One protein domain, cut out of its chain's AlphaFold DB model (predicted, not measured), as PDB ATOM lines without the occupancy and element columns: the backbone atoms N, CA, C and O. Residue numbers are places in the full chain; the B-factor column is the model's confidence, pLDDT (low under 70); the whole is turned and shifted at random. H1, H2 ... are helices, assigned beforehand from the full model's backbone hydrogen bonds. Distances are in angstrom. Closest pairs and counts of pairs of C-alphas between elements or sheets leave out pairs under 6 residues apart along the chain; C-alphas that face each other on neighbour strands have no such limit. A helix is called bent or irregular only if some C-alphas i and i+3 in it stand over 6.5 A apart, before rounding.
ATOM      1  N   ARG A 141     -25.636 -30.859 -55.343       96.81
ATOM      2  CA  ARG A 141     -26.150 -31.917 -54.456       96.81
ATOM      3  C   ARG A 141     -25.175 -32.250 -53.337       96.81
ATOM      4  O   ARG A 141     -25.633 -32.438 -52.207       96.81
ATOM      5  N   ARG A 142     -23.876 -32.275 -53.633       97.81
ATOM      6  CA  ARG A 142     -22.809 -32.426 -52.642       97.81
ATOM      7  C   ARG A 142     -22.927 -31.349 -51.574       97.81
ATOM      8  O   ARG A 142     -23.144 -31.685 -50.422       97.81
ATOM      9  N   GLU A 143     -22.918 -30.075 -51.965       97.81
ATOM     10  CA  GLU A 143     -23.002 -28.928 -51.051       97.81
ATOM     11  C   GLU A 143     -24.292 -28.935 -50.226       97.81
ATOM     12  O   GLU A 143     -24.268 -28.716 -49.018       97.81
ATOM     13  N   LEU A 144     -25.436 -29.246 -50.849       97.62
ATOM     14  CA  LEU A 144     -26.698 -29.387 -50.120       97.62
ATOM     15  C   LEU A 144     -26.593 -30.456 -49.024       97.62
ATOM     16  O   LEU A 144     -27.043 -30.236 -47.901       97.62
ATOM     17  N   THR A 145     -26.016 -31.609 -49.354       97.56
ATOM     18  CA  THR A 145     -25.882 -32.731 -48.421       97.56
ATOM     19  C   THR A 145     -24.825 -32.448 -47.353       97.56
ATOM     20  O   THR A 145     -25.050 -32.760 -46.187       97.56
ATOM     21  N   MET A 146     -23.732 -31.777 -47.722       97.75
ATOM     22  CA  MET A 146     -22.690 -31.273 -46.829       97.75
ATOM     23  C   MET A 146     -23.283 -30.354 -45.759       97.75
ATOM     24  O   MET A 146     -23.039 -30.573 -44.580       97.75
ATOM     25  N   LEU A 147     -24.127 -29.382 -46.132       97.69
ATOM     26  CA  LEU A 147     -24.763 -28.480 -45.163       97.69
ATOM     27  C   LEU A 147     -25.678 -29.227 -44.184       97.69
ATOM     28  O   LEU A 147     -25.687 -28.927 -42.989       97.69
ATOM     29  N   TRP A 148     -26.433 -30.219 -44.664       97.31
ATOM     30  CA  TRP A 148     -27.230 -31.092 -43.795       97.31
ATOM     31  C   TRP A 148     -26.356 -31.934 -42.860       97.31
ATOM     32  O   TRP A 148     -26.680 -32.065 -41.679       97.31
ATOM     33  N   HIS A 149     -25.242 -32.468 -43.360       97.25
ATOM     34  CA  HIS A 149     -24.296 -33.247 -42.569       97.25
ATOM     35  C   HIS A 149     -23.597 -32.389 -41.509       97.25
ATOM     36  O   HIS A 149     -23.598 -32.760 -40.334       97.25
ATOM     37  N   TRP A 150     -23.119 -31.200 -41.874       96.50
ATOM     38  CA  TRP A 150     -22.596 -30.211 -40.937       96.50
ATOM     39  C   TRP A 150     -23.619 -29.890 -39.844       96.50
ATOM     40  O   TRP A 150     -23.326 -30.033 -38.653       96.50
ATOM     41  N   ARG A 151     -24.864 -29.554 -40.220       95.38
ATOM     42  CA  ARG A 151     -25.910 -29.236 -39.238       95.38
ATOM     43  C   ARG A 151     -26.183 -30.410 -38.297       95.38
ATOM     44  O   ARG A 151     -26.390 -30.192 -37.098       95.38
ATOM     45  N   ALA A 152     -26.124 -31.638 -38.816       94.44
ATOM     46  CA  ALA A 152     -26.295 -32.848 -38.027       94.44
ATOM     47  C   ALA A 152     -25.155 -33.124 -37.042       94.44
ATOM     48  O   ALA A 152     -25.396 -33.674 -35.966       94.44
ATOM     49  N   ARG A 153     -23.934 -32.688 -37.364       92.06
ATOM     50  CA  ARG A 153     -22.780 -32.742 -36.460       92.06
ATOM     51  C   ARG A 153     -22.849 -31.693 -35.354       92.06
ATOM     52  O   ARG A 153     -22.483 -32.009 -34.227       92.06
ATOM     53  N   VAL A 154     -23.367 -30.496 -35.648       91.06
ATOM     54  CA  VAL A 154     -23.639 -29.458 -34.631       91.06
ATOM     55  C   VAL A 154     -24.678 -29.942 -33.601       91.06
ATOM     56  O   VAL A 154     -24.628 -29.568 -32.431       91.06
ATOM     57  N   GLY A 155     -25.602 -30.826 -33.995       85.19
ATOM     58  CA  GLY A 155     -26.529 -31.495 -33.073       85.19
ATOM     59  C   GLY A 155     -27.674 -30.597 -32.588       85.19
ATOM     60  O   GLY A 155     -28.109 -29.694 -33.291       85.19
ATOM     61  N   GLN A 156     -28.210 -30.834 -31.386       82.81
ATOM     62  CA  GLN A 156     -29.377 -30.092 -30.863       82.81
ATOM     63  C   GLN A 156     -29.065 -28.674 -30.373       82.81
ATOM     64  O   GLN A 156     -29.946 -28.019 -29.815       82.81
ATOM     65  N   GLN A 157     -27.834 -28.186 -30.539       82.56
ATOM     66  CA  GLN A 157     -27.487 -26.852 -30.077       82.56
ATOM     67  C   GLN A 157     -28.416 -25.821 -30.728       82.56
ATOM     68  O   GLN A 157     -28.529 -25.739 -31.957       82.56
ATOM     69  N   LYS A 158     -29.108 -25.059 -29.876       78.62
ATOM     70  CA  LYS A 158     -29.861 -23.891 -30.314       78.62
ATOM     71  C   LYS A 158     -28.855 -22.829 -30.737       78.62
ATOM     72  O   LYS A 158     -27.900 -22.560 -30.014       78.62
ATOM     73  N   LEU A 159     -29.068 -22.277 -31.921       89.44
ATOM     74  CA  LEU A 159     -28.193 -21.265 -32.496       89.44
ATOM     75  C   LEU A 159     -28.527 -19.888 -31.901       89.44
ATOM     76  O   LEU A 159     -29.678 -19.612 -31.565       89.44
ATOM     77  N   ASP A 160     -27.537 -19.010 -31.796       89.94
ATOM     78  CA  ASP A 160     -27.758 -17.626 -31.344       89.94
ATOM     79  C   ASP A 160     -28.046 -16.669 -32.517       89.94
ATOM     80  O   ASP A 160     -28.398 -15.507 -32.323       89.94
ATOM     81  N   GLN A 161     -27.899 -17.165 -33.747       92.50
ATOM     82  CA  GLN A 161     -28.060 -16.441 -35.009       92.50
ATOM     83  C   GLN A 161     -28.823 -17.307 -36.011       92.50
ATOM     84  O   GLN A 161     -28.975 -18.515 -35.814       92.50
ATOM     85  N   ASN A 162     -29.305 -16.701 -37.099       95.31
ATOM     86  CA  ASN A 162     -29.952 -17.468 -38.156       95.31
ATOM     87  C   ASN A 162     -28.945 -18.405 -38.836       95.31
ATOM     88  O   ASN A 162     -27.804 -18.027 -39.104       95.31
ATOM     89  N   ILE A 163     -29.378 -19.627 -39.145       95.12
ATOM     90  CA  ILE A 163     -28.499 -20.640 -39.734       95.12
ATOM     91  C   ILE A 163     -27.888 -20.218 -41.076       95.12
ATOM     92  O   ILE A 163     -26.764 -20.601 -41.378       95.12
ATOM     93  N   ASP A 164     -28.594 -19.420 -41.877       95.50
ATOM     94  CA  ASP A 164     -28.084 -18.904 -43.145       95.50
ATOM     95  C   ASP A 164     -26.921 -17.930 -42.934       95.50
ATOM     96  O   ASP A 164     -25.916 -18.044 -43.626       95.50
ATOM     97  N   GLU A 165     -26.994 -17.044 -41.942       95.94
ATOM     98  CA  GLU A 165     -25.882 -16.149 -41.582       95.94
ATOM     99  C   GLU A 165     -24.648 -16.941 -41.123       95.94
ATOM    100  O   GLU A 165     -23.529 -16.659 -41.556       95.94
ATOM    101  N   ILE A 166     -24.855 -17.983 -40.309       95.56
ATOM    102  CA  ILE A 166     -23.779 -18.861 -39.831       95.56
ATOM    103  C   ILE A 166     -23.124 -19.599 -41.004       95.56
ATOM    104  O   ILE A 166     -21.899 -19.608 -41.113       95.56
ATOM    105  N   ILE A 167     -23.924 -20.185 -41.901       96.12
ATOM    106  CA  ILE A 167     -23.409 -20.906 -43.070       96.12
ATOM    107  C   ILE A 167     -22.583 -19.976 -43.956       96.12
ATOM    108  O   ILE A 167     -21.496 -20.361 -44.370       96.12
ATOM    109  N   LEU A 168     -23.059 -18.759 -44.229       96.62
ATOM    110  CA  LEU A 168     -22.323 -17.805 -45.065       96.62
ATOM    111  C   LEU A 168     -21.015 -17.342 -44.410       96.62
ATOM    112  O   LEU A 168     -20.029 -17.126 -45.106       96.62
ATOM    113  N   SER A 169     -20.993 -17.222 -43.081       96.25
ATOM    114  CA  SER A 169     -19.786 -16.880 -42.321       96.25
ATOM    115  C   SER A 169     -18.729 -17.992 -42.363       96.25
ATOM    116  O   SER A 169     -17.541 -17.707 -42.499       96.25
ATOM    117  N   ILE A 170     -19.150 -19.259 -42.270       95.00
ATOM    118  CA  ILE A 170     -18.245 -20.422 -42.225       95.00
ATOM    119  C   ILE A 170     -17.808 -20.860 -43.628       95.00
ATOM    120  O   ILE A 170     -16.628 -21.106 -43.857       95.00
ATOM    121  N   PHE A 171     -18.761 -20.977 -44.555       95.75
ATOM    122  CA  PHE A 171     -18.580 -21.612 -45.865       95.75
ATOM    123  C   PHE A 171     -18.609 -20.629 -47.039       95.75
ATOM    124  O   PHE A 171     -18.527 -21.059 -48.183       95.75
ATOM    125  N   GLY A 172     -18.760 -19.329 -46.779       96.00
ATOM    126  CA  GLY A 172     -18.705 -18.299 -47.811       96.00
ATOM    127  C   GLY A 172     -20.019 -18.026 -48.551       96.00
ATOM    128  O   GLY A 172     -21.054 -18.686 -48.401       96.00
ATOM    129  N   ASP A 173     -19.970 -16.976 -49.370       95.94
ATOM    130  CA  ASP A 173     -21.112 -16.381 -50.068       95.94
ATOM    131  C   ASP A 173     -21.653 -17.239 -51.226       95.94
ATOM    132  O   ASP A 173     -22.808 -17.091 -51.647       95.94
ATOM    133  N   GLU A 174     -20.845 -18.163 -51.734       93.50
ATOM    134  CA  GLU A 174     -21.205 -19.153 -52.744       93.50
ATOM    135  C   GLU A 174     -22.393 -20.025 -52.308       93.50
ATOM    136  O   GLU A 174     -23.259 -20.360 -53.129       93.50
ATOM    137  N   MET A 175     -22.523 -20.287 -51.000       96.38
ATOM    138  CA  MET A 175     -23.582 -21.128 -50.437       96.38
ATOM    139  C   MET A 175     -24.974 -20.496 -50.523       96.38
ATOM    140  O   MET A 175     -25.977 -21.203 -50.392       96.38
ATOM    141  N   LYS A 176     -25.095 -19.198 -50.850       95.19
ATOM    142  CA  LYS A 176     -26.398 -18.518 -51.032       95.19
ATOM    143  C   LYS A 176     -27.323 -19.267 -51.991       95.19
ATOM    144  O   LYS A 176     -28.539 -19.276 -51.798       95.19
ATOM    145  N   LYS A 177     -26.776 -19.884 -53.045       94.69
ATOM    146  CA  LYS A 177     -27.569 -20.646 -54.029       94.69
ATOM    147  C   LYS A 177     -28.105 -21.958 -53.452       94.69
ATOM    148  O   LYS A 177     -29.216 -22.356 -53.800       94.69
ATOM    149  N   VAL A 178     -27.336 -22.603 -52.581       95.19
ATOM    150  CA  VAL A 178     -27.679 -23.882 -51.949       95.19
ATOM    151  C   VAL A 178     -28.685 -23.663 -50.825       95.19
ATOM    152  O   VAL A 178     -29.717 -24.330 -50.801       95.19
ATOM    153  N   ILE A 179     -28.461 -22.656 -49.973       94.94
ATOM    154  CA  ILE A 179     -29.359 -22.283 -48.865       94.94
ATOM    155  C   ILE A 179     -30.781 -22.018 -49.367       94.94
ATOM    156  O   ILE A 179     -31.741 -22.472 -48.757       94.94
ATOM    157  N   LYS A 180     -30.943 -21.358 -50.524       94.44
ATOM    158  CA  LYS A 180     -32.266 -21.106 -51.135       94.44
ATOM    159  C   LYS A 180     -33.071 -22.376 -51.439       94.44
ATOM    160  O   LYS A 180     -34.282 -22.288 -51.610       94.44
ATOM    161  N   LYS A 181     -32.414 -23.534 -51.544       93.88
ATOM    162  CA  LYS A 181     -33.058 -24.837 -51.761       93.88
ATOM    163  C   LYS A 181     -33.409 -25.546 -50.451       93.88
ATOM    164  O   LYS A 181     -34.111 -26.555 -50.488       93.88
ATOM    165  N   ILE A 182     -32.927 -25.048 -49.313       94.81
ATOM    166  CA  ILE A 182     -33.200 -25.599 -47.987       94.81
ATOM    167  C   ILE A 182     -34.419 -24.890 -47.404       94.81
ATOM    168  O   ILE A 182     -34.521 -23.663 -47.402       94.81
ATOM    169  N   LYS A 183     -35.368 -25.672 -46.891       94.81
ATOM    170  CA  LYS A 183     -36.525 -25.137 -46.179       94.81
ATOM    171  C   LYS A 183     -36.084 -24.683 -44.785       94.81
ATOM    172  O   LYS A 183     -35.656 -25.512 -43.986       94.81
ATOM    173  N   LEU A 184     -36.215 -23.387 -44.504       95.88
ATOM    174  CA  LEU A 184     -35.883 -22.793 -43.207       95.88
ATOM    175  C   LEU A 184     -37.137 -22.504 -42.376       95.88
ATOM    176  O   LEU A 184     -38.201 -22.188 -42.923       95.88
ATOM    177  N   SER A 185     -37.008 -22.591 -41.053       95.25
ATOM    178  CA  SER A 185     -38.035 -22.158 -40.108       95.25
ATOM    179  C   SER A 185     -38.271 -20.649 -40.188       95.25
ATOM    180  O   SER A 185     -37.453 -19.878 -40.693       95.25
ATOM    181  N   LYS A 186     -39.451 -20.228 -39.722       92.25
ATOM    182  CA  LYS A 186     -39.821 -18.808 -39.626       92.25
ATOM    183  C   LYS A 186     -39.489 -18.208 -38.260       92.25
ATOM    184  O   LYS A 186     -39.417 -16.990 -38.144       92.25
ATOM    185  N   GLU A 187     -39.344 -19.055 -37.245       88.88
ATOM    186  CA  GLU A 187     -39.005 -18.660 -35.879       88.88
ATOM    187  C   GLU A 187     -37.534 -18.257 -35.785       88.88
ATOM    188  O   GLU A 187     -36.720 -18.738 -36.567       88.88
ATOM    189  N   PHE A 188     -37.204 -17.371 -34.840       87.06
ATOM    190  CA  PHE A 188     -35.825 -16.974 -34.567       87.06
ATOM    191  C   PHE A 188     -35.224 -17.826 -33.429       87.06
ATOM    192  O   PHE A 188     -35.865 -17.963 -32.378       87.06
ATOM    193  N   PRO A 189     -33.993 -18.349 -33.583       90.31
ATOM    194  CA  PRO A 189     -33.184 -18.351 -34.811       90.31
ATOM    195  C   PRO A 189     -33.821 -19.212 -35.914       90.31
ATOM    196  O   PRO A 189     -34.409 -20.260 -35.629       90.31
ATOM    197  N   LYS A 190     -33.667 -18.801 -37.181       95.12
ATOM    198  CA  LYS A 190     -34.032 -19.675 -38.305       95.12
ATOM    199  C   LYS A 190     -33.126 -20.902 -38.314       95.12
ATOM    200  O   LYS A 190     -31.916 -20.773 -38.140       95.12
ATOM    201  N   ASP A 191     -33.697 -22.069 -38.588       95.81
ATOM    202  CA  ASP A 191     -32.984 -23.346 -38.672       95.81
ATOM    203  C   ASP A 191     -33.549 -24.202 -39.817       95.81
ATOM    204  O   ASP A 191     -34.605 -23.890 -40.378       95.81
ATOM    205  N   PHE A 192     -32.862 -25.282 -40.181       96.12
ATOM    206  CA  PHE A 192     -33.353 -26.244 -41.169       96.12
ATOM    207  C   PHE A 192     -34.640 -26.904 -40.671       96.12
ATOM    208  O   PHE A 192     -34.777 -27.183 -39.482       96.12
ATOM    209  N   ILE A 193     -35.582 -27.175 -41.577       95.88
ATOM    210  CA  ILE A 193     -36.786 -27.953 -41.267       95.88
ATOM    211  C   ILE A 193     -36.613 -29.394 -41.744       95.88
ATOM    212  O   ILE A 193     -36.424 -29.620 -42.939       95.88
ATOM    213  N   ALA A 194     -36.774 -30.344 -40.825       95.00
ATOM    214  CA  ALA A 194     -36.955 -31.768 -41.101       95.00
ATOM    215  C   ALA A 194     -38.064 -32.323 -40.199       95.00
ATOM    216  O   ALA A 194     -38.274 -31.818 -39.100       95.00
ATOM    217  N   PHE A 195     -38.798 -33.337 -40.654       95.19
ATOM    218  CA  PHE A 195     -39.932 -33.917 -39.914       95.19
ATOM    219  C   PHE A 195     -40.950 -32.854 -39.480       95.19
ATOM    220  O   PHE A 195     -41.491 -32.894 -38.376       95.19
ATOM    221  N   GLU A 196     -41.138 -31.849 -40.339       95.19
ATOM    222  CA  GLU A 196     -42.004 -30.687 -40.103       95.19
ATOM    223  C   GLU A 196     -41.619 -29.812 -38.892       95.19
ATOM    224  O   GLU A 196     -42.372 -28.912 -38.521       95.19
ATOM    225  N   LYS A 197     -40.425 -30.005 -38.322       94.94
ATOM    226  CA  LYS A 197     -39.915 -29.273 -37.157       94.94
ATOM    227  C   LYS A 197     -38.592 -28.568 -37.485       94.94
ATOM    228  O   LYS A 197     -37.823 -29.062 -38.311       94.94
ATOM    229  N   PRO A 198     -38.284 -27.430 -36.845       94.56
ATOM    230  CA  PRO A 198     -36.930 -26.884 -36.836       94.56
ATOM    231  C   PRO A 198     -35.918 -27.890 -36.265       94.56
ATOM    232  O   PRO A 198     -36.239 -28.609 -35.317       94.56
ATOM    233  N   TYR A 199     -34.690 -27.907 -36.788       95.00
ATOM    234  CA  TYR A 199     -33.662 -28.890 -36.423       95.00
ATOM    235  C   TYR A 199     -33.403 -28.954 -34.907       95.00
ATOM    236  O   TYR A 199     -33.345 -30.037 -34.328       95.00
ATOM    237  N   TYR A 200     -33.315 -27.801 -34.234       92.75
ATOM    238  CA  TYR A 200     -33.120 -27.728 -32.778       92.75
ATOM    239  C   TYR A 200     -34.257 -28.355 -31.944       92.75
ATOM    240  O   TYR A 200     -34.084 -28.552 -30.744       92.75
ATOM    241  N   GLN A 201     -35.417 -28.658 -32.542       94.06
ATOM    242  CA  GLN A 201     -36.553 -29.320 -31.883       94.06
ATOM    243  C   GLN A 201     -36.646 -30.820 -32.188       94.06
ATOM    244  O   GLN A 201     -37.535 -31.497 -31.665       94.06
ATOM    245  N   LEU A 202     -35.772 -31.351 -33.043       95.19
ATOM    246  CA  LEU A 202     -35.765 -32.772 -33.363       95.19
ATOM    247  C   LEU A 202     -35.379 -33.595 -32.143       95.19
ATOM    248  O   LEU A 202     -34.512 -33.211 -31.364       95.19
ATOM    249  N   SER A 203     -36.000 -34.756 -31.992       95.19
ATOM    250  CA  SER A 203     -35.602 -35.763 -31.017       95.19
ATOM    251  C   SER A 203     -34.237 -36.363 -31.366       95.19
ATOM    252  O   SER A 203     -33.805 -36.359 -32.519       95.19
ATOM    253  N   LEU A 204     -33.576 -36.963 -30.372       93.94
ATOM    254  CA  LEU A 204     -32.296 -37.650 -30.581       93.94
ATOM    255  C   LEU A 204     -32.381 -38.738 -31.662       93.94
ATOM    256  O   LEU A 204     -31.453 -38.882 -32.447       93.94
ATOM    257  N   LYS A 205     -33.514 -39.450 -31.749       94.50
ATOM    258  CA  LYS A 205     -33.746 -40.479 -32.774       94.50
ATOM    259  C   LYS A 205     -33.870 -39.887 -34.179       94.50
ATOM    260  O   LYS A 205     -33.310 -40.439 -35.119       94.50
ATOM    261  N   GLU A 206     -34.595 -38.777 -34.327       95.81
ATOM    262  CA  GLU A 206     -34.722 -38.062 -35.609       95.81
ATOM    263  C   GLU A 206     -33.353 -37.532 -36.075       95.81
ATOM    264  O   GLU A 206     -33.018 -37.632 -37.253       95.81
ATOM    265  N   ILE A 207     -32.534 -37.037 -35.143       95.19
ATOM    266  CA  ILE A 207     -31.171 -36.557 -35.421       95.19
ATOM    267  C   ILE A 207     -30.235 -37.695 -35.801       95.19
ATOM    268  O   ILE A 207     -29.474 -37.556 -36.752       95.19
ATOM    269  N   GLU A 208     -30.279 -38.814 -35.082       93.75
ATOM    270  CA  GLU A 208     -29.472 -39.991 -35.397       93.75
ATOM    271  C   GLU A 208     -29.819 -40.545 -36.785       93.75
ATOM    272  O   GLU A 208     -28.921 -40.820 -37.581       93.75
ATOM    273  N   LEU A 209     -31.115 -40.622 -37.112       94.31
ATOM    274  CA  LEU A 209     -31.587 -41.023 -38.436       94.31
ATOM    275  C   LEU A 209     -31.068 -40.080 -39.524       94.31
ATOM    276  O   LEU A 209     -30.458 -40.541 -40.488       94.31
ATOM    277  N   LEU A 210     -31.254 -38.766 -39.351       95.75
ATOM    278  CA  LEU A 210     -30.745 -37.772 -40.297       95.75
ATOM    279  C   LEU A 210     -29.241 -37.906 -40.472       95.75
ATOM    280  O   LEU A 210     -28.781 -37.981 -41.606       95.75
ATOM    281  N   LYS A 211     -28.493 -37.974 -39.366       95.12
ATOM    282  CA  LYS A 211     -27.033 -38.072 -39.362       95.12
ATOM    283  C   LYS A 211     -26.550 -39.274 -40.171       95.12
ATOM    284  O   LYS A 211     -25.653 -39.098 -40.985       95.12
ATOM    285  N   ASN A 212     -27.157 -40.447 -39.987       94.31
ATOM    286  CA  ASN A 212     -26.793 -41.662 -40.724       94.31
ATOM    287  C   ASN A 212     -27.051 -41.535 -42.230       94.31
ATOM    288  O   ASN A 212     -26.253 -42.007 -43.036       94.31
ATOM    289  N   ILE A 213     -28.155 -40.895 -42.614       96.75
ATOM    290  CA  ILE A 213     -28.512 -40.696 -44.021       96.75
ATOM    291  C   ILE A 213     -27.570 -39.690 -44.679       96.75
ATOM    292  O   ILE A 213     -26.996 -39.944 -45.739       96.75
ATOM    293  N   VAL A 214     -27.420 -38.517 -44.067       97.12
ATOM    294  CA  VAL A 214     -26.677 -37.409 -44.675       97.12
ATOM    295  C   VAL A 214     -25.179 -37.683 -44.692       97.12
ATOM    296  O   VAL A 214     -24.518 -37.211 -45.609       97.12
ATOM    297  N   SER A 215     -24.638 -38.468 -43.751       96.94
ATOM    298  CA  SER A 215     -23.217 -38.819 -43.748       96.94
ATOM    299  C   SER A 215     -22.840 -39.652 -44.970       96.94
ATOM    300  O   SER A 215     -21.928 -39.275 -45.701       96.94
ATOM    301  N   TRP A 216     -23.581 -40.726 -45.253       97.62
ATOM    302  CA  TRP A 216     -23.303 -41.606 -46.390       97.62
ATOM    303  C   TRP A 216     -23.660 -40.977 -47.731       97.62
ATOM    304  O   TRP A 216     -22.948 -41.175 -48.716       97.62
ATOM    305  N   ARG A 217     -24.708 -40.151 -47.779       98.25
ATOM    306  CA  ARG A 217     -25.007 -39.380 -48.991       98.25
ATOM    307  C   ARG A 217     -23.965 -38.295 -49.250       98.25
ATOM    308  O   ARG A 217     -23.613 -38.084 -50.407       98.25
ATOM    309  N   HIS A 218     -23.458 -37.630 -48.206       98.31
ATOM    310  CA  HIS A 218     -22.364 -36.666 -48.340       98.31
ATOM    311  C   HIS A 218     -21.113 -37.371 -48.857       98.31
ATOM    312  O   HIS A 218     -20.581 -36.968 -49.884       98.31
ATOM    313  N   HIS A 219     -20.734 -38.474 -48.211       98.38
ATOM    314  CA  HIS A 219     -19.607 -39.317 -48.597       98.38
ATOM    315  C   HIS A 219     -19.671 -39.747 -50.066       98.38
ATOM    316  O   HIS A 219     -18.690 -39.631 -50.789       98.38
ATOM    317  N   ALA A 220     -20.837 -40.204 -50.537       98.50
ATOM    318  CA  ALA A 220     -21.019 -40.600 -51.928       98.50
ATOM    319  C   ALA A 220     -20.720 -39.452 -52.900       98.50
ATOM    320  O   ALA A 220     -19.987 -39.639 -53.867       98.50
ATOM    321  N   TYR A 221     -21.274 -38.263 -52.652       98.50
ATOM    322  CA  TYR A 221     -21.030 -37.114 -53.520       98.50
ATOM    323  C   TYR A 221     -19.596 -36.599 -53.428       98.50
ATOM    324  O   TYR A 221     -19.036 -36.231 -54.458       98.50
ATOM    325  N   GLU A 222     -19.011 -36.594 -52.232       98.25
ATOM    326  CA  GLU A 222     -17.623 -36.193 -52.030       98.25
ATOM    327  C   GLU A 222     -16.691 -37.117 -52.818       98.25
ATOM    328  O   GLU A 222     -15.955 -36.634 -53.676       98.25
ATOM    329  N   TRP A 223     -16.863 -38.438 -52.677       98.44
ATOM    330  CA  TRP A 223     -16.145 -39.450 -53.456       98.44
ATOM    331  C   TRP A 223     -16.275 -39.244 -54.965       98.44
ATOM    332  O   TRP A 223     -15.286 -39.332 -55.690       98.44
ATOM    333  N   ILE A 224     -17.490 -38.973 -55.465       98.31
ATOM    334  CA  ILE A 224     -17.712 -38.717 -56.895       98.31
ATOM    335  C   ILE A 224     -16.920 -37.489 -57.336       98.31
ATOM    336  O   ILE A 224     -16.392 -37.484 -58.447       98.31
ATOM    337  N   THR A 225     -16.858 -36.432 -56.526       97.44
ATOM    338  CA  THR A 225     -16.214 -35.177 -56.932       97.44
ATOM    339  C   THR A 225     -14.707 -35.149 -56.698       97.44
ATOM    340  O   THR A 225     -14.020 -34.455 -57.452       97.44
ATOM    341  N   SER A 226     -14.192 -35.930 -55.749       95.62
ATOM    342  CA  SER A 226     -12.774 -35.997 -55.400       95.62
ATOM    343  C   SER A 226     -12.010 -37.033 -56.236       95.62
ATOM    344  O   SER A 226     -12.565 -37.726 -57.101       95.62
TER     345      SER A 226
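AT A GLANCE: This is residues 141 to 226 of the 237 residues of an uncharacterized protein of Paenibacillaceae bacterium (UniProt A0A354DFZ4). H1 lies in the middle, with the long helix H4 running back beside it on one side and the short hairpin of H2 and H3 set crosswise on the other side. A long looping stretch, residues 180 to 203, leads from H3 to H4 and reaches out at the end of the domain away from Ser 226. The printed part has 86 residues, with four named helices in the order H1, H2, H3, H4 and no named strand; the class is all helix. It is compact, with a radius of gyration of the C-alphas of 12.5 A and spans of 36 by 31 by 18 A.

IN THESE COORDINATES: H1, residues 141 to 154, begins at C-alpha 141 (-26.150, -31.917, -54.456) and is 20.1 A long. H2 is residues 163 to 171, 11.7 A, and H3 is residues 173 to 179, 10.2 A. H3 is irregular, but only just: C-alphas 174 and 177 are 6.7 A apart. H4, residues 204 to 225, is 31.0 A long and ends at C-alpha 225 (-16.214, -35.177, -56.932).

HOW THE PARTS SIT: H1 and H4 touch, closest at the C-alphas of Arg 142 and Tyr 221, 5.1 A, and run opposite ways at a steep tilt of 38 degrees, only just beyond shallow. H1 touches H3 with residues 143 to 144 alone, about perpendicular at 89 degrees; the closest C-alphas, of Leu 144 and Val 178, are 5.9 A apart. H1 and H2 are close but not clearly touching, the closest C-alphas being those of Leu 147 and Ile 167, 8.0 A. H2 and H3 form a hairpin at a steep tilt of 44 degrees, closest at the C-alphas of Leu 168 and Met 175, 6.4 A. H4 is apart from H2 and H3. Every O i to N i+4 pair is within hydrogen-bond range in H1 and H2; in H4 17 of 18 are, and in H3 1 of 3, beside 2 of 4 O i to N i+3 pairs.

THE WHOLE: The C-alphas farthest apart are those of Glu 187 and Ser 226, 37.0 A. The printed part has no cut. The link from H3 to H4 is long, 24 residues, and within it residues 193 to 194 pair with 197 to 198, antiparallel. The mean pLDDT of the printed part is 94.7, and no printed residue is under 70.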